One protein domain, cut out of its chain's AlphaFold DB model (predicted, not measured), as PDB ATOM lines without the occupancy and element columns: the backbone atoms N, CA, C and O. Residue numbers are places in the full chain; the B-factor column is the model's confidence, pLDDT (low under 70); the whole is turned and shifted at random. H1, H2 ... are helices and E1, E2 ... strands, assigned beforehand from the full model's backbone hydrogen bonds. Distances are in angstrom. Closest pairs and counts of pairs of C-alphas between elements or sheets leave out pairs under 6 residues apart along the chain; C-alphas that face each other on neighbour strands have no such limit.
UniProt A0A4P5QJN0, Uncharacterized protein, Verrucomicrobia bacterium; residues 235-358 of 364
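Overview. This is residues 235 to 358 of the 364 residues of an uncharacterized protein of Verrucomicrobia bacterium (UniProt A0A4P5QJN0). One antiparallel sheet of nine strands is curled and folded back on itself like a flattened, nearly closed barrel: the leaf E1, E2, E7, E6 faces the leaf E4, E3, E8, E9, and E5 is the hinge. The edge strands E1 and E9 come together over a short stretch, and after E9 the chain leaves the body as the helix H1, whose residues 350 to 358 stick out alone. The printed part has 124 residues, with nine named strands, E1 to E9 along the chain, then the one named helix. Across the sheet the order is E1, E2, E7, E6, E5, E4, E3, E8, E9, and the class is mostly strand. The whole is compact, with a radius of gyration of the C-alphas of 14.8 A and spans of 40 by 37 by 32 A.

Arrangement. Begin at the first printed residue, where E1, residues 235 to 240, is an edge strand of the twisted sheet. It forms a hairpin with E2, residues 243 to 249; look at N 238 and O 245, 3.0 A apart. On the far end of a short link, E3, residues 259 to 266, begins a meander, each strand the antiparallel neighbour of the one before, which runs on through E4, residues 270 to 277, E5, residues 283 to 289, E6, residues 297 to 304, and E7, residues 307 to 313. In it, N 262 of E3 and O 274 of E4 are within hydrogen-bond range at 2.8 A, and N 288 of E5 and O 275 of E4 are within hydrogen-bond range at 2.9 A. The pairing of E5 is staggered: its residues 288 to 289 pair with E4 and its residues 283 to 287 with E6, where N 285 and O 299 are 2.9 A apart. E6 and E7 have N 309 and O 302 at 2.8 A, and E7 is also the antiparallel neighbour of E2, with N 246 and O 310 at 2.9 A. E8, residues 320 to 327, is the antiparallel neighbour of E3, with N 263 and O 324 at 2.9 A. E9, residues 340 to 342, is the other edge strand and forms a hairpin with E8, with N 342 and O 323 at 2.8 A. The closest C-alphas of E1 and E9 are those of Ala 237 and Val 342, 5.7 A apart, while E2 and E8 are apart. H1, residues 348 to 358, only grazes the sheet with its residues 348 to 349; its closest C-alpha pair with E1 is Glu 238 and Gly 348, 6.7 A. In H1 every O i to N i+4 pair is within hydrogen-bond range.

Along the chain. Find C-alpha 235 at (-36.213, 41.376, -5.789); E1 runs from there for 15.5 A, and E2 follows for 19.3 A. E3 is 21.8 A long, E4 23.5 A, E5 19.3 A, E6 23.1 A, E7 19.5 A and E8 20.8 A. E9 spans 6.4 A, from C-alpha 340 at (-29.264, 47.737, -8.419). H1 runs 16.2 A and ends at C-alpha 358, (-50.809, 40.168, -19.973).

Size, cuts and confidence. The two C-alphas farthest apart are those of Ser 292 and Thr 358, 46.4 A. Without residues 350 to 358, which stand free, the body spans 39 by 30 by 25 A. The printed part has no cut. The one long link is E8 to E9, residues 328 to 339, in which residues 330 to 331 pair antiparallel with residues 334 to 335. The mean pLDDT of the printed part is 80.6; it is under 70 at residues 252 to 257, 295 to 296, 330 to 336 and 346 to 358, and H1 has a mean of 38.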
ATOM      1  N   ARG A 235     -35.265  41.871  -4.773       87.75
ATOM      2  CA  ARG A 235     -36.213  41.376  -5.789       87.75
ATOM      3  C   ARG A 235     -37.117  42.479  -6.312       87.75
ATOM      4  O   ARG A 235     -37.261  42.622  -7.522       87.75
ATOM      5  N   GLU A 236     -37.606  43.316  -5.411       89.88
ATOM      6  CA  GLU A 236     -38.452  44.462  -5.732       89.88
ATOM      7  C   GLU A 236     -37.860  45.708  -5.085       89.88
ATOM      8  O   GLU A 236     -37.292  45.637  -3.991       89.88
ATOM      9  N   ALA A 237     -37.949  46.830  -5.789       90.56
ATOM     10  CA  ALA A 237     -37.506  48.126  -5.312       90.56
ATOM     11  C   ALA A 237     -38.359  49.204  -5.981       90.56
ATOM     12  O   ALA A 237     -38.352  49.304  -7.206       90.56
ATOM     13  N   GLU A 238     -39.094  49.980  -5.192       91.00
ATOM     14  CA  GLU A 238     -40.008  51.004  -5.702       91.00
ATOM     15  C   GLU A 238     -40.226  52.138  -4.696       91.00
ATOM     16  O   GLU A 238     -40.040  51.974  -3.487       91.00
ATOM     17  N   PHE A 239     -40.652  53.295  -5.198       89.31
ATOM     18  CA  PHE A 239     -41.102  54.412  -4.375       89.31
ATOM     19  C   PHE A 239     -42.626  54.439  -4.312       89.31
ATOM     20  O   PHE A 239     -43.280  54.748  -5.309       89.31
ATOM     21  N   THR A 240     -43.181  54.184  -3.126       88.75
ATOM     22  CA  THR A 240     -44.633  54.068  -2.937       88.75
ATOM     23  C   THR A 240     -45.043  54.655  -1.589       88.75
ATOM     24  O   THR A 240     -44.560  54.235  -0.534       88.75
ATOM     25  N   GLY A 241     -45.960  55.631  -1.610       84.12
ATOM     26  CA  GLY A 241     -46.481  56.279  -0.399       84.12
ATOM     27  C   GLY A 241     -45.411  57.031   0.401       84.12
ATOM     28  O   GLY A 241     -45.315  56.844   1.614       84.12
ATOM     29  N   GLY A 242     -44.562  57.813  -0.279       86.88
ATOM     30  CA  GLY A 242     -43.510  58.631   0.349       86.88
ATOM     31  C   GLY A 242     -42.327  57.840   0.925       86.88
ATOM     32  O   GLY A 242     -41.514  58.390   1.672       86.88
ATOM     33  N   ALA A 243     -42.228  56.547   0.609       91.38
ATOM     34  CA  ALA A 243     -41.182  55.659   1.097       91.38
ATOM     35  C   ALA A 243     -40.546  54.859  -0.041       91.38
ATOM     36  O   ALA A 243     -41.231  54.453  -0.980       91.38
ATOM     37  N   LEU A 244     -39.252  54.575   0.097       93.69
ATOM     38  CA  LEU A 244     -38.566  53.545  -0.672       93.69
ATOM     39  C   LEU A 244     -38.888  52.186  -0.040       93.69
ATOM     40  O   LEU A 244     -38.555  51.944   1.125       93.69
ATOM     41  N   ARG A 245     -39.551  51.313  -0.797       94.69
ATOM     42  CA  ARG A 245     -39.840  49.930  -0.412       94.69
ATOM     43  C   ARG A 245     -38.915  48.983  -1.151       94.69
ATOM     44  O   ARG A 245     -38.777  49.071  -2.367       94.69
ATOM     45  N   LEU A 246     -38.304  48.069  -0.406       94.56
ATOM     46  CA  LEU A 246     -37.413  47.042  -0.933       94.56
ATOM     47  C   LEU A 246     -37.876  45.672  -0.441       94.56
ATOM     48  O   LEU A 246     -38.009  45.476   0.766       94.56
ATOM     49  N   LEU A 247     -38.043  44.712  -1.348       93.50
ATOM     50  CA  LEU A 247     -38.240  43.304  -1.002       93.50
ATOM     51  C   LEU A 247     -36.930  42.548  -1.210       93.50
ATOM     52  O   LEU A 247     -36.423  42.457  -2.330       93.50
ATOM     53  N   ILE A 248     -36.363  42.001  -0.137       91.75
ATOM     54  CA  ILE A 248     -35.004  41.452  -0.139       91.75
ATOM     55  C   ILE A 248     -35.039  39.975   0.227       91.75
ATOM     56  O   ILE A 248     -35.510  39.609   1.300       91.75
ATOM     57  N   ARG A 249     -34.473  39.117  -0.624       88.69
ATOM     58  CA  ARG A 249     -34.273  37.696  -0.326       88.69
ATOM     59  C   ARG A 249     -33.099  37.523   0.639       88.69
ATOM     60  O   ARG A 249     -31.931  37.626   0.245       88.69
ATOM     61  N   THR A 250     -33.398  37.226   1.898       79.94
ATOM     62  CA  THR A 250     -32.405  37.031   2.966       79.94
ATOM     63  C   THR A 250     -32.091  35.557   3.228       79.94
ATOM     64  O   THR A 250     -30.974  35.252   3.651       79.94
ATOM     65  N   GLY A 251     -32.984  34.642   2.834       72.81
ATOM     66  CA  GLY A 251     -32.849  33.200   3.067       72.81
ATOM     67  C   GLY A 251     -33.306  32.794   4.473       72.81
ATOM     68  O   GLY A 251     -33.575  33.645   5.314       72.81
ATOM     69  N   ARG A 252     -33.430  31.482   4.725       57.12
ATOM     70  CA  ARG A 252     -33.881  30.936   6.025       57.12
ATOM     71  C   ARG A 252     -32.742  30.648   7.012       57.12
ATOM     72  O   ARG A 252     -33.011  30.400   8.181       57.12
ATOM     73  N   THR A 253     -31.484  30.659   6.565       51.38
ATOM     74  CA  THR A 253     -30.328  30.305   7.400       51.38
ATOM     75  C   THR A 253     -29.685  31.534   8.057       51.38
ATOM     76  O   THR A 253     -29.541  32.574   7.406       51.38
ATOM     77  N   PRO A 254     -29.252  31.435   9.330       50.50
ATOM     78  CA  PRO A 254     -28.558  32.510  10.029       50.50
ATOM     79  C   PRO A 254     -27.110  32.616   9.525       50.50
ATOM     80  O   PRO A 254     -26.181  32.079  10.115       50.50
ATOM     81  N   PHE A 255     -26.908  33.289   8.393       52.84
ATOM     82  CA  PHE A 255     -25.587  33.772   7.959       52.84
ATOM     83  C   PHE A 255     -25.354  35.198   8.510       52.84
ATOM     84  O   PHE A 255     -26.332  35.868   8.855       52.84
ATOM     85  N   PRO A 256     -24.098  35.684   8.641       57.25
ATOM     86  CA  PRO A 256     -23.790  36.907   9.376       57.25
ATOM     87  C   PRO A 256     -24.584  38.101   8.842       57.25
ATOM     88  O   PRO A 256     -24.820  38.220   7.639       57.25
ATOM     89  N   ARG A 257     -24.994  38.958   9.783       68.69
ATOM     90  CA  ARG A 257     -25.703  40.238   9.624       68.69
ATOM     91  C   ARG A 257     -25.472  40.882   8.248       68.69
ATOM     92  O   ARG A 257     -24.504  41.617   8.055       68.69
ATOM     93  N   ARG A 258     -26.372  40.616   7.293       82.62
ATOM     94  CA  ARG A 258     -26.337  41.248   5.968       82.62
ATOM     95  C   ARG A 258     -26.578  42.739   6.131       82.62
ATOM     96  O   ARG A 258     -27.523  43.142   6.809       82.62
ATOM     97  N   ARG A 259     -25.740  43.553   5.500       90.56
ATOM     98  CA  ARG A 259     -25.899  45.005   5.475       90.56
ATOM     99  C   ARG A 259     -26.519  45.399   4.143       90.56
ATOM    100  O   ARG A 259     -26.061  44.952   3.095       90.56
ATOM    101  N   LEU A 260     -27.577  46.192   4.195       93.25
ATOM    102  CA  LEU A 260     -28.121  46.883   3.035       93.25
ATOM    103  C   LEU A 260     -27.450  48.251   2.961       93.25
ATOM    104  O   LEU A 260     -27.421  48.966   3.958       93.25
ATOM    105  N   PHE A 261     -26.943  48.593   1.787       94.38
ATOM    106  CA  PHE A 261     -26.443  49.911   1.436       94.38
ATOM    107  C   PHE A 261     -27.408  50.585   0.466       94.38
ATOM    108  O   PHE A 261     -27.939  49.933  -0.437       94.38
ATOM    109  N   ILE A 262     -27.595  51.886   0.645       94.38
ATOM    110  CA  ILE A 262     -28.348  52.768  -0.239       94.38
ATOM    111  C   ILE A 262     -27.424  53.927  -0.598       94.38
ATOM    112  O   ILE A 262     -26.886  54.576   0.293       94.38
ATOM    113  N   ALA A 263     -27.245  54.181  -1.887       94.50
ATOM    114  CA  ALA A 263     -26.555  55.352  -2.400       94.50
ATOM    115  C   ALA A 263     -27.526  56.100  -3.315       94.50
ATOM    116  O   ALA A 263     -28.041  55.516  -4.265       94.50
ATOM    117  N   ALA A 264     -27.804  57.364  -3.031       93.00
ATOM    118  CA  ALA A 264     -28.769  58.161  -3.773       93.00
ATOM    119  C   ALA A 264     -28.218  59.547  -4.096       93.00
ATOM    120  O   ALA A 264     -27.486  60.135  -3.302       93.00
ATOM    121  N   GLN A 265     -28.629  60.074  -5.244       90.69
ATOM    122  CA  GLN A 265     -28.457  61.470  -5.611       90.69
ATOM    123  C   GLN A 265     -29.806  62.172  -5.432       90.69
ATOM    124  O   GLN A 265     -30.779  61.867  -6.125       90.69
ATOM    125  N   SER A 266     -29.867  63.081  -4.467       87.81
ATOM    126  CA  SER A 266     -31.042  63.864  -4.091       87.81
ATOM    127  C   SER A 266     -30.803  65.337  -4.417       87.81
ATOM    128  O   SER A 266     -29.718  65.854  -4.163       87.81
ATOM    129  N   ILE A 267     -31.813  66.033  -4.940       84.38
ATOM    130  CA  ILE A 267     -31.716  67.476  -5.199       84.38
ATOM    131  C   ILE A 267     -31.540  68.268  -3.888       84.38
ATOM    132  O   ILE A 267     -30.573  69.021  -3.792       84.38
ATOM    133  N   PRO A 268     -32.403  68.115  -2.858       83.31
ATOM    134  CA  PRO A 268     -32.270  68.899  -1.626       83.31
ATOM    135  C   PRO A 268     -31.116  68.466  -0.716       83.31
ATOM    136  O   PRO A 268     -30.635  69.280   0.067       83.31
ATOM    137  N   LEU A 269     -30.695  67.197  -0.765       81.19
ATOM    138  CA  LEU A 269     -29.692  66.652   0.163       81.19
ATOM    139  C   LEU A 269     -28.324  66.403  -0.484       81.19
ATOM    140  O   LEU A 269     -27.385  66.029   0.213       81.19
ATOM    141  N   GLY A 270     -28.201  66.564  -1.802       86.62
ATOM    142  CA  GLY A 270     -27.028  66.112  -2.538       86.62
ATOM    143  C   GLY A 270     -26.885  64.588  -2.484       86.62
ATOM    144  O   GLY A 270     -27.855  63.839  -2.623       86.62
ATOM    145  N   MET A 271     -25.657  64.112  -2.291       89.56
ATOM    146  CA  MET A 271     -25.383  62.681  -2.193       89.56
ATOM    147  C   MET A 271     -25.742  62.126  -0.819       89.56
ATOM    148  O   MET A 271     -25.238  62.569   0.209       89.56
ATOM    149  N   VAL A 272     -26.549  61.075  -0.823       90.31
ATOM    150  CA  VAL A 272     -27.007  60.368   0.367       90.31
ATOM    151  C   VAL A 272     -26.433  58.955   0.344       90.31
ATOM    152  O   VAL A 272     -26.699  58.198  -0.590       90.31
ATOM    153  N   ARG A 273     -25.671  58.567   1.375       93.44
ATOM    154  CA  ARG A 273     -25.208  57.180   1.554       93.44
ATOM    155  C   ARG A 273     -25.647  56.659   2.902       93.44
ATOM    156  O   ARG A 273     -25.180  57.132   3.934       93.44
ATOM    157  N   TRP A 274     -26.517  55.663   2.885       93.56
ATOM    158  CA  TRP A 274     -27.036  55.045   4.092       93.56
ATOM    159  C   TRP A 274     -26.746  53.561   4.137       93.56
ATOM    160  O   TRP A 274     -26.655  52.890   3.105       93.56
ATOM    161  N   SER A 275     -26.701  53.021   5.349       93.94
ATOM    162  CA  SER A 275     -26.761  51.583   5.536       93.94
ATOM    163  C   SER A 275     -27.585  51.164   6.737       93.94
ATOM    164  O   SER A 275     -27.827  51.929   7.667       93.94
ATOM    165  N   LEU A 276     -28.021  49.908   6.709       93.12
ATOM    166  CA  LEU A 276     -28.616  49.250   7.861       93.12
ATOM    167  C   LEU A 276     -28.267  47.769   7.887       93.12
ATOM    168  O   LEU A 276     -28.095  47.118   6.854       93.12
ATOM    169  N   VAL A 277     -28.199  47.220   9.092       91.81
ATOM    170  CA  VAL A 277     -28.085  45.778   9.292       91.81
ATOM    171  C   VAL A 277     -29.478  45.162   9.244       91.81
ATOM    172  O   VAL A 277     -30.336  45.496  10.061       91.81
ATOM    173  N   LEU A 278     -29.691  44.227   8.318       90.75
ATOM    174  CA  LEU A 278     -30.956  43.513   8.195       90.75
ATOM    175  C   LEU A 278     -31.175  42.623   9.433       90.75
ATOM    176  O   LEU A 278     -30.339  41.759   9.721       90.75
ATOM    177  N   PRO A 279     -32.268  42.826  10.190       90.50
ATOM    178  CA  PRO A 279     -32.579  42.024  11.362       90.50
ATOM    179  C   PRO A 279     -33.147  40.656  10.972       90.50
ATOM    180  O   PRO A 279     -33.671  40.466   9.878       90.50
ATOM    181  N   THR A 280     -33.094  39.703  11.903       88.06
ATOM    182  CA  THR A 280     -33.708  38.372  11.750       88.06
ATOM    183  C   THR A 280     -35.187  38.335  12.144       88.06
ATOM    184  O   THR A 280     -35.870  37.356  11.865       88.06
ATOM    185  N   ARG A 281     -35.693  39.391  12.794       90.25
ATOM    186  CA  ARG A 281     -37.096  39.555  13.204       90.25
ATOM    187  C   ARG A 281     -37.590  40.947  12.826       90.25
ATOM    188  O   ARG A 281     -36.792  41.881  12.746       90.25
ATOM    189  N   SER A 282     -38.897  41.077  12.613       95.38
ATOM    190  CA  SER A 282     -39.543  42.352  12.297       95.38
ATOM    191  C   SER A 282     -39.320  43.374  13.411       95.38
ATOM    192  O   SER A 282     -39.612  43.082  14.569       95.38
ATOM    193  N   ARG A 283     -38.800  44.557  13.069       95.25
ATOM    194  CA  ARG A 283     -38.577  45.665  14.011       95.25
ATOM    195  C   ARG A 283     -38.295  46.978  13.285       95.25
ATOM    196  O   ARG A 283     -38.022  46.994  12.083       95.25
ATOM    197  N   MET A 284     -38.301  48.070  14.042       96.12
ATOM    198  CA  MET A 284     -37.669  49.318  13.621       96.12
ATOM    199  C   MET A 284     -36.140  49.164  13.667       96.12
ATOM    200  O   MET A 284     -35.606  48.485  14.549       96.12
ATOM    201  N   VAL A 285     -35.447  49.734  12.684       93.62
ATOM    202  CA  VAL A 285     -33.993  49.622  12.528       93.62
ATOM    203  C   VAL A 285     -33.409  50.999  12.258       93.62
ATOM    204  O   VAL A 285     -33.851  51.690  11.339       93.62
ATOM    205  N   GLU A 286     -32.402  51.364  13.043       93.25
ATOM    206  CA  GLU A 286     -31.595  52.562  12.829       93.25
ATOM    207  C   GLU A 286     -30.759  52.427  11.556       93.25
ATOM    208  O   GLU A 286     -30.201  51.368  11.246       93.25
ATOM    209  N   MET A 287     -30.691  53.523  10.816       92.69
ATOM    210  CA  MET A 287     -29.890  53.672   9.618       92.69
ATOM    211  C   MET A 287     -28.710  54.581   9.916       92.69
ATOM    212  O   MET A 287     -28.856  55.643  10.523       92.69
ATOM    213  N   GLN A 288     -27.548  54.160   9.443       91.88
ATOM    214  CA  GLN A 288     -26.312  54.910   9.545       91.88
ATOM    215  C   GLN A 288     -26.102  55.743   8.292       91.88
ATOM    216  O   GLN A 288     -26.242  55.225   7.184       91.88
ATOM    217  N   ASP A 289     -25.737  57.007   8.473       90.75
ATOM    218  CA  ASP A 289     -25.181  57.832   7.412       90.75
ATOM    219  C   ASP A 289     -23.698  57.505   7.231       90.75
ATOM    220  O   ASP A 289     -22.888  57.702   8.131       90.75
ATOM    221  N   GLU A 290     -23.342  56.952   6.076       91.88
ATOM    222  CA  GLU A 290     -21.991  56.449   5.802       91.88
ATOM    223  C   GLU A 290     -20.984  57.572   5.516       91.88
ATOM    224  O   GLU A 290     -19.778  57.318   5.523       91.88
ATOM    225  N   THR A 291     -21.459  58.804   5.291       86.56
ATOM    226  CA  THR A 291     -20.598  59.974   5.053       86.56
ATOM    227  C   THR A 291     -20.279  60.688   6.364       86.56
ATOM    228  O   THR A 291     -19.119  60.936   6.671       86.56
ATOM    229  N   SER A 292     -21.307  60.999   7.159       83.69
ATOM    230  CA  SER A 292     -21.163  61.738   8.425       83.69
ATOM    231  C   SER A 292     -20.965  60.841   9.650       83.69
ATOM    232  O   SER A 292     -20.562  61.320  10.706       83.69
ATOM    233  N   GLY A 293     -21.283  59.549   9.544       78.88
ATOM    234  CA  GLY A 293     -21.311  58.616  10.672       78.88
ATOM    235  C   GLY A 293     -22.506  58.804  11.613       78.88
ATOM    236  O   GLY A 293     -22.662  58.019  12.549       78.88
ATOM    237  N   ALA A 294     -23.354  59.809  11.380       78.06
ATOM    238  CA  ALA A 294     -24.505  60.102  12.220       78.06
ATOM    239  C   ALA A 294     -25.592  59.012  12.098       78.06
ATOM    240  O   ALA A 294     -25.773  58.396  11.046       78.06
ATOM    241  N   LEU A 295     -26.367  58.814  13.171       65.12
ATOM    242  CA  LEU A 295     -27.473  57.842  13.245       65.12
ATOM    243  C   LEU A 295     -28.910  58.434  13.194       65.12
ATOM    244  O   LEU A 295     -29.793  57.916  13.870       65.12
ATOM    245  N   PRO A 296     -29.262  59.490  12.437       59.41
ATOM    246  CA  PRO A 296     -30.495  60.227  12.730       59.41
ATOM    247  C   PRO A 296     -31.772  59.676  12.062       59.41
ATOM    248  O   PRO A 296     -32.776  60.386  12.017       59.41
ATOM    249  N   ARG A 297     -31.776  58.464  11.476       77.69
ATOM    250  CA  ARG A 297     -32.921  57.962  10.681       77.69
ATOM    251  C   ARG A 297     -33.277  56.515  10.999       77.69
ATOM    252  O   ARG A 297     -32.405  55.664  11.112       77.69
ATOM    253  N   CYS A 298     -34.573  56.220  11.058       90.19
ATOM    254  CA  CYS A 298     -35.093  54.869  11.254       90.19
ATOM    255  C   CYS A 298     -35.884  54.393  10.034       90.19
ATOM    256  O   CYS A 298     -36.581  55.164   9.371       90.19
ATOM    257  N   CYS A 299     -35.830  53.091   9.782       94.00
ATOM    258  CA  CYS A 299     -36.698  52.402   8.835       94.00
ATOM    259  C   CYS A 299     -37.461  51.276   9.534       94.00
ATOM    260  O   CYS A 299     -37.119  50.851  10.640       94.00
ATOM    261  N   THR A 300     -38.511  50.777   8.888       96.50
ATOM    262  CA  THR A 300     -39.199  49.565   9.348       96.50
ATOM    263  C   THR A 300     -38.738  48.385   8.513       96.50
ATOM    264  O   THR A 300     -38.752  48.464   7.284       96.50
ATOM    265  N   VAL A 301     -38.382  47.280   9.169       96.00
ATOM    266  CA  VAL A 301     -38.119  46.006   8.500       96.00
ATOM    267  C   VAL A 301     -39.142  44.975   8.956       96.00
ATOM    268  O   VAL A 301     -39.279  44.725  10.153       96.00
ATOM    269  N   ARG A 302     -39.843  44.356   8.003       95.94
ATOM    270  CA  ARG A 302     -40.713  43.197   8.237       95.94
ATOM    271  C   ARG A 302     -40.049  41.952   7.671       95.94
ATOM    272  O   ARG A 302     -39.663  41.933   6.508       95.94
ATOM    273  N   VAL A 303     -39.903  40.919   8.493       92.50
ATOM    274  CA  VAL A 303     -39.300  39.641   8.098       92.50
ATOM    275  C   VAL A 303     -40.401  38.597   7.983       92.50
ATOM    276  O   VAL A 303     -41.126  38.361   8.949       92.50
ATOM    277  N   LYS A 304     -40.529  37.982   6.806       90.56
ATOM    278  CA  LYS A 304     -41.519  36.935   6.528       90.56
ATOM    279  C   LYS A 304     -40.979  35.981   5.461       90.56
ATOM    280  O   LYS A 304     -40.414  36.428   4.471       90.56
ATOM    281  N   ASP A 305     -41.117  34.674   5.679       87.75
ATOM    282  CA  ASP A 305     -40.835  33.614   4.697       87.75
ATOM    283  C   ASP A 305     -39.448  33.664   4.015       87.75
ATOM    284  O   ASP A 305     -39.289  33.295   2.855       87.75
ATOM    285  N   GLY A 306     -38.403  34.085   4.740       86.00
ATOM    286  CA  GLY A 306     -37.041  34.217   4.189       86.00
ATOM    287  C   GLY A 306     -36.819  35.478   3.342       86.00
ATOM    288  O   GLY A 306     -35.812  35.579   2.629       86.00
ATOM    289  N   PHE A 307     -37.748  36.431   3.436       90.75
ATOM    290  CA  PHE A 307     -37.664  37.771   2.879       90.75
ATOM    291  C   PHE A 307     -37.656  38.834   3.977       90.75
ATOM    292  O   PHE A 307     -38.203  38.655   5.068       90.75
ATOM    293  N   SER A 308     -37.048  39.971   3.655       93.19
ATOM    294  CA  SER A 308     -37.111  41.197   4.439       93.19
ATOM    295  C   SER A 308     -37.699  42.305   3.572       93.19
ATOM    296  O   SER A 308     -37.086  42.702   2.581       93.19
ATOM    297  N   GLU A 309     -38.880  42.791   3.941       95.62
ATOM    298  CA  GLU A 309     -39.461  44.016   3.396       95.62
ATOM    299  C   GLU A 309     -38.907  45.199   4.198       95.62
ATOM    300  O   GLU A 309     -39.139  45.305   5.404       95.62
ATOM    301  N   VAL A 310     -38.150  46.074   3.540       95.88
ATOM    302  CA  VAL A 310     -37.569  47.280   4.140       95.88
ATOM    303  C   VAL A 310     -38.334  48.488   3.624       95.88
ATOM    304  O   VAL A 310     -38.406  48.705   2.415       95.88
ATOM    305  N   LYS A 311     -38.886  49.291   4.536       95.94
ATOM    306  CA  LYS A 311     -39.589  50.538   4.223       95.94
ATOM    307  C   LYS A 311     -38.826  51.720   4.808       95.94
ATOM    308  O   LYS A 311     -38.791  51.898   6.028       95.94
ATOM    309  N   ILE A 312     -38.239  52.523   3.927       93.88
ATOM    310  CA  ILE A 312     -37.393  53.671   4.264       93.88
ATOM    311  C   ILE A 312     -38.168  54.954   3.960       93.88
ATOM    312  O   ILE A 312     -38.526  55.167   2.798       93.88
ATOM    313  N   PRO A 313     -38.439  55.817   4.954       91.25
ATOM    314  CA  PRO A 313     -39.014  57.134   4.701       91.25
ATOM    315  C   PRO A 313     -38.139  57.923   3.721       91.25
ATOM    316  O   PRO A 313     -36.962  58.167   3.985       91.25
ATOM    317  N   ALA A 314     -38.712  58.300   2.579       87.56
ATOM    318  CA  ALA A 314     -37.979  58.910   1.473       87.56
ATOM    319  C   ALA A 314     -38.395  60.355   1.194       87.56
ATOM    320  O   ALA A 314     -37.724  61.015   0.413       87.56
ATOM    321  N   ALA A 315     -39.442  60.867   1.856       83.94
ATOM    322  CA  ALA A 315     -39.973  62.219   1.654       83.94
ATOM    323  C   ALA A 315     -38.881  63.305   1.642       83.94
ATOM    324  O   ALA A 315     -38.831  64.113   0.725       83.94
ATOM    325  N   ALA A 316     -37.949  63.257   2.597       79.56
ATOM    326  CA  ALA A 316     -36.852  64.220   2.692       79.56
ATOM    327  C   ALA A 316     -35.803  64.115   1.565       79.56
ATOM    328  O   ALA A 316     -35.007  65.030   1.406       79.56
ATOM    329  N   MET A 317     -35.762  63.008   0.814       80.25
ATOM    330  CA  MET A 317     -34.862  62.850  -0.333       80.25
ATOM    331  C   MET A 317     -35.453  63.429  -1.626       80.25
ATOM    332  O   MET A 317     -34.722  63.566  -2.604       80.25
ATOM    333  N   HIS A 318     -36.753  63.735  -1.675       81.94
ATOM    334  CA  HIS A 318     -37.395  64.190  -2.905       81.94
ATOM    335  C   HIS A 318     -37.112  65.667  -3.221       81.94
ATOM    336  O   HIS A 318     -37.200  66.493  -2.316       81.94
ATOM    337  N   PRO A 319     -36.897  66.019  -4.505       86.62
ATOM    338  CA  PRO A 319     -36.822  65.117  -5.661       86.62
ATOM    339  C   PRO A 319     -35.518  64.300  -5.709       86.62
ATOM    340  O   PRO A 319     -34.447  64.793  -5.361       86.62
ATOM    341  N   ILE A 320     -35.627  63.043  -6.148       86.50
ATOM    342  CA  ILE A 320     -34.509  62.097  -6.247       86.50
ATOM    343  C   ILE A 320     -34.151  61.905  -7.719       86.50
ATOM    344  O   ILE A 320     -35.032  61.589  -8.518       86.50
ATOM    345  N   GLU A 321     -32.873  62.052  -8.064       87.81
ATOM    346  CA  GLU A 321     -32.384  61.863  -9.434       87.81
ATOM    347  C   GLU A 321     -32.068  60.393  -9.728       87.81
ATOM    348  O   GLU A 321     -32.416  59.877 -10.787       87.81
ATOM    349  N   SER A 322     -31.419  59.698  -8.789       90.50
ATOM    350  CA  SER A 322     -31.128  58.264  -8.899       90.50
ATOM    351  C   SER A 322     -30.908  57.630  -7.527       90.50
ATOM    352  O   SER A 322     -30.429  58.289  -6.602       90.50
ATOM    353  N   VAL A 323     -31.248  56.345  -7.387       93.12
ATOM    354  CA  VAL A 323     -30.977  55.546  -6.182       93.12
ATOM    355  C   VAL A 323     -30.448  54.185  -6.577       93.12
ATOM    356  O   VAL A 323     -31.029  53.508  -7.416       93.12
ATOM    357  N   PHE A 324     -29.398  53.756  -5.896       93.88
ATOM    358  CA  PHE A 324     -28.794  52.446  -6.028       93.88
ATOM    359  C   PHE A 324     -28.811  51.737  -4.681       93.88
ATOM    360  O   PHE A 324     -28.525  52.330  -3.639       93.88
ATOM    361  N   VAL A 325     -29.131  50.449  -4.697       93.81
ATOM    362  CA  VAL A 325     -29.160  49.605  -3.502       93.81
ATOM    363  C   VAL A 325     -28.271  48.387  -3.671       93.81
ATOM    364  O   VAL A 325     -28.141  47.844  -4.769       93.81
ATOM    365  N   LYS A 326     -27.667  47.941  -2.571       91.38
ATOM    366  CA  LYS A 326     -26.743  46.805  -2.558       91.38
ATOM    367  C   LYS A 326     -26.821  46.030  -1.258       91.38
ATOM    368  O   LYS A 326     -26.889  46.611  -0.181       91.38
ATOM    369  N   ILE A 327     -26.741  44.706  -1.351       89.38
ATOM    370  CA  ILE A 327     -26.579  43.836  -0.184       89.38
ATOM    371  C   ILE A 327     -25.115  43.439  -0.053       89.38
ATOM    372  O   ILE A 327     -24.513  42.939  -1.004       89.38
ATOM    373  N   SER A 328     -24.542  43.627   1.136       83.00
ATOM    374  CA  SER A 328     -23.197  43.154   1.432       83.00
ATOM    375  C   SER A 328     -23.151  41.630   1.305       83.00
ATOM    376  O   SER A 328     -23.838  40.886   2.007       83.00
ATOM    377  N   SER A 329     -22.365  41.156   0.343       70.56
ATOM    378  CA  SER A 329     -22.258  39.726   0.041       70.56
ATOM    379  C   SER A 329     -20.862  39.324  -0.430       70.56
ATOM    380  O   SER A 329     -20.696  38.329  -1.137       70.56
ATOM    381  N   ARG A 330     -19.851  40.121  -0.069       66.31
ATOM    382  CA  ARG A 330     -18.480  39.909  -0.523       66.31
ATOM    383  C   ARG A 330     -17.969  38.561  -0.021       66.31
ATOM    384  O   ARG A 330     -17.922  38.316   1.183       66.31
ATOM    385  N   ARG A 331     -17.580  37.698  -0.958       61.50
ATOM    386  CA  ARG A 331     -16.876  36.439  -0.693       61.50
ATOM    387  C   ARG A 331     -15.514  36.543  -1.367       61.50
ATOM    388  O   ARG A 331     -15.433  36.558  -2.594       61.50
ATOM    389  N   PHE A 332     -14.452  36.638  -0.570       67.50
ATOM    390  CA  PHE A 332     -13.092  36.886  -1.060       67.50
ATOM    391  C   PHE A 332     -13.019  38.147  -1.956       67.50
ATOM    392  O   PHE A 332     -13.336  39.248  -1.500       67.50
ATOM    393  N   PHE A 333     -12.612  37.992  -3.221       59.59
ATOM    394  CA  PHE A 333     -12.420  39.076  -4.190       59.59
ATOM    395  C   PHE A 333     -13.705  39.527  -4.898       59.59
ATOM    396  O   PHE A 333     -13.735  40.632  -5.428       59.59
ATOM    397  N   PHE A 334     -14.762  38.710  -4.907       67.62
ATOM    398  CA  PHE A 334     -15.963  38.985  -5.698       67.62
ATOM    399  C   PHE A 334     -17.168  39.359  -4.839       67.62
ATOM    400  O   PHE A 334     -17.333  38.927  -3.692       67.62
ATOM    401  N   ASP A 335     -18.038  40.157  -5.441       69.12
ATOM    402  CA  ASP A 335     -19.334  40.529  -4.911       69.12
ATOM    403  C   ASP A 335     -20.443  39.797  -5.666       69.12
ATOM    404  O   ASP A 335     -20.659  40.012  -6.862       69.12
ATOM    405  N   SER A 336     -21.168  38.940  -4.950       68.62
ATOM    406  CA  SER A 336     -22.249  38.146  -5.536       68.62
ATOM    407  C   SER A 336     -23.556  38.918  -5.759       68.62
ATOM    408  O   SER A 336     -24.426  38.415  -6.464       68.62
ATOM    409  N   SER A 337     -23.709  40.116  -5.180       74.12
ATOM    410  CA  SER A 337     -24.972  40.874  -5.190       74.12
ATOM    411  C   SER A 337     -24.925  42.105  -6.079       74.12
ATOM    412  O   SER A 337     -25.865  42.311  -6.838       74.12
ATOM    413  N   GLY A 338     -23.823  42.858  -6.092       82.94
ATOM    414  CA  GLY A 338     -23.683  44.043  -6.957       82.94
ATOM    415  C   GLY A 338     -24.588  45.194  -6.539       82.94
ATOM    416  O   GLY A 338     -25.088  45.205  -5.414       82.94
ATOM    417  N   TRP A 339     -24.750  46.172  -7.426       89.62
ATOM    418  CA  TRP A 339     -25.647  47.309  -7.219       89.62
ATOM    419  C   TRP A 339     -26.868  47.186  -8.129       89.62
ATOM    420  O   TRP A 339     -26.764  46.703  -9.252       89.62
ATOM    421  N   ARG A 340     -28.021  47.651  -7.647       89.12
ATOM    422  CA  ARG A 340     -29.264  47.737  -8.419       89.12
ATOM    423  C   ARG A 340     -29.787  49.162  -8.388       89.12
ATOM    424  O   ARG A 340     -30.023  49.685  -7.301       89.12
ATOM    425  N   GLU A 341     -30.024  49.749  -9.558       90.88
ATOM    426  CA  GLU A 341     -30.745  51.019  -9.668       90.88
ATOM    427  C   GLU A 341     -32.237  50.811  -9.363       90.88
ATOM    428  O   GLU A 341     -32.867  49.849  -9.819       90.88
ATOM    429  N   VAL A 342     -32.802  51.704  -8.557       90.38
ATOM    430  CA  VAL A 342     -34.224  51.741  -8.224       90.38
ATOM    431  C   VAL A 342     -34.927  52.656  -9.231       90.38
ATOM    432  O   VAL A 342     -34.450  53.771  -9.448       90.38
ATOM    433  N   PRO A 343     -36.058  52.236  -9.831       85.50
ATOM    434  CA  PRO A 343     -36.858  53.108 -10.682       85.50
ATOM    435  C   PRO A 343     -37.226  54.414  -9.968       85.50
ATOM    436  O   PRO A 343     -37.547  54.375  -8.775       85.50
ATOM    437  N   PRO A 344     -37.255  55.556 -10.672       76.19
ATOM    438  CA  PRO A 344     -37.705  56.799 -10.076       76.19
ATOM    439  C   PRO A 344     -39.189  56.715  -9.655       76.19
ATOM    440  O   PRO A 344     -39.964  55.922 -10.209       76.19
ATOM    441  N   PRO A 345     -39.615  57.549  -8.691       74.00
ATOM    442  CA  PRO A 345     -41.012  57.645  -8.271       74.00
ATOM    443  C   PRO A 345     -41.940  57.915  -9.462       74.00
ATOM    444  O   PRO A 345     -41.667  58.795 -10.271       74.00
ATOM    445  N   GLY A 346     -43.033  57.155  -9.580       63.31
ATOM    446  CA  GLY A 346     -43.995  57.278 -10.688       63.31
ATOM    447  C   GLY A 346     -43.679  56.450 -11.943       63.31
ATOM    448  O   GLY A 346     -44.579  56.229 -12.744       63.31
ATOM    449  N   GLY A 347     -42.463  55.905 -12.093       51.75
ATOM    450  CA  GLY A 347     -42.093  55.051 -13.238       51.75
ATOM    451  C   GLY A 347     -42.491  53.570 -13.110       51.75
ATOM    452  O   GLY A 347     -42.551  52.853 -14.106       51.75
ATOM    453  N   GLY A 348     -42.779  53.091 -11.892       43.00
ATOM    454  CA  GLY A 348     -43.083  51.676 -11.620       43.00
ATOM    455  C   GLY A 348     -44.537  51.256 -11.877       43.00
ATOM    456  O   GLY A 348     -44.803  50.082 -12.142       43.00
ATOM    457  N   ALA A 349     -45.480  52.203 -11.843       41.56
ATOM    458  CA  ALA A 349     -46.906  51.891 -11.916       41.56
ATOM    459  C   ALA A 349     -47.344  51.406 -13.310       41.56
ATOM    460  O   ALA A 349     -48.200  50.526 -13.397       41.56
ATOM    461  N   ASP A 350     -46.738  51.907 -14.390       36.94
ATOM    462  CA  ASP A 350     -47.137  51.543 -15.759       36.94
ATOM    463  C   ASP A 350     -46.554  50.201 -16.228       36.94
ATOM    464  O   ASP A 350     -47.204  49.443 -16.953       36.94
ATOM    465  N   VAL A 351     -45.354  49.842 -15.763       39.34
ATOM    466  CA  VAL A 351     -44.689  48.590 -16.162       39.34
ATOM    467  C   VAL A 351     -45.267  47.386 -15.407       39.34
ATOM    468  O   VAL A 351     -45.489  46.330 -16.006       39.34
ATOM    469  N   ALA A 352     -45.584  47.544 -14.117       35.09
ATOM    470  CA  ALA A 352     -46.226  46.495 -13.320       35.09
ATOM    471  C   ALA A 352     -47.691  46.261 -13.738       35.09
ATOM    472  O   ALA A 352     -48.125  45.112 -13.847       35.09
ATOM    473  N   ARG A 353     -48.442  47.328 -14.065       37.94
ATOM    474  CA  ARG A 353     -49.825  47.207 -14.562       37.94
ATOM    475  C   ARG A 353     -49.908  46.545 -15.934       37.94
ATOM    476  O   ARG A 353     -50.870  45.820 -16.174       37.94
ATOM    477  N   ARG A 354     -48.907  46.720 -16.810       36.94
ATOM    478  CA  ARG A 354     -48.841  45.985 -18.086       36.94
ATOM    479  C   ARG A 354     -48.625  44.488 -17.874       36.94
ATOM    480  O   ARG A 354     -49.386  43.718 -18.439       36.94
ATOM    481  N   LYS A 355     -47.686  44.070 -17.015       36.75
ATOM    482  CA  LYS A 355     -47.386  42.639 -16.802       36.75
ATOM    483  C   LYS A 355     -48.522  41.848 -16.141       36.75
ATOM    484  O   LYS A 355     -48.748  40.704 -16.516       36.75
ATOM    485  N   ILE A 356     -49.277  42.454 -15.220       39.22
ATOM    486  CA  ILE A 356     -50.430  41.784 -14.581       39.22
ATOM    487  C   ILE A 356     -51.599  41.616 -15.573       39.22
ATOM    488  O   ILE A 356     -52.355  40.651 -15.484       39.22
ATOM    489  N   ARG A 357     -51.738  42.525 -16.549       34.00
ATOM    490  CA  ARG A 357     -52.788  42.447 -17.576       34.00
ATOM    491  C   ARG A 357     -52.478  41.436 -18.681       34.00
ATOM    492  O   ARG A 357     -53.419  40.870 -19.222       34.00
ATOM    493  N   THR A 358     -51.203  41.207 -19.005       38.34
ATOM    494  CA  THR A 358     -50.809  40.168 -19.973       38.34
ATOM    495  C   THR A 358     -50.919  38.770 -19.371       38.34
ATOM    496  O   THR A 358     -51.489  37.902 -20.011       38.34
TER     497      THR A 358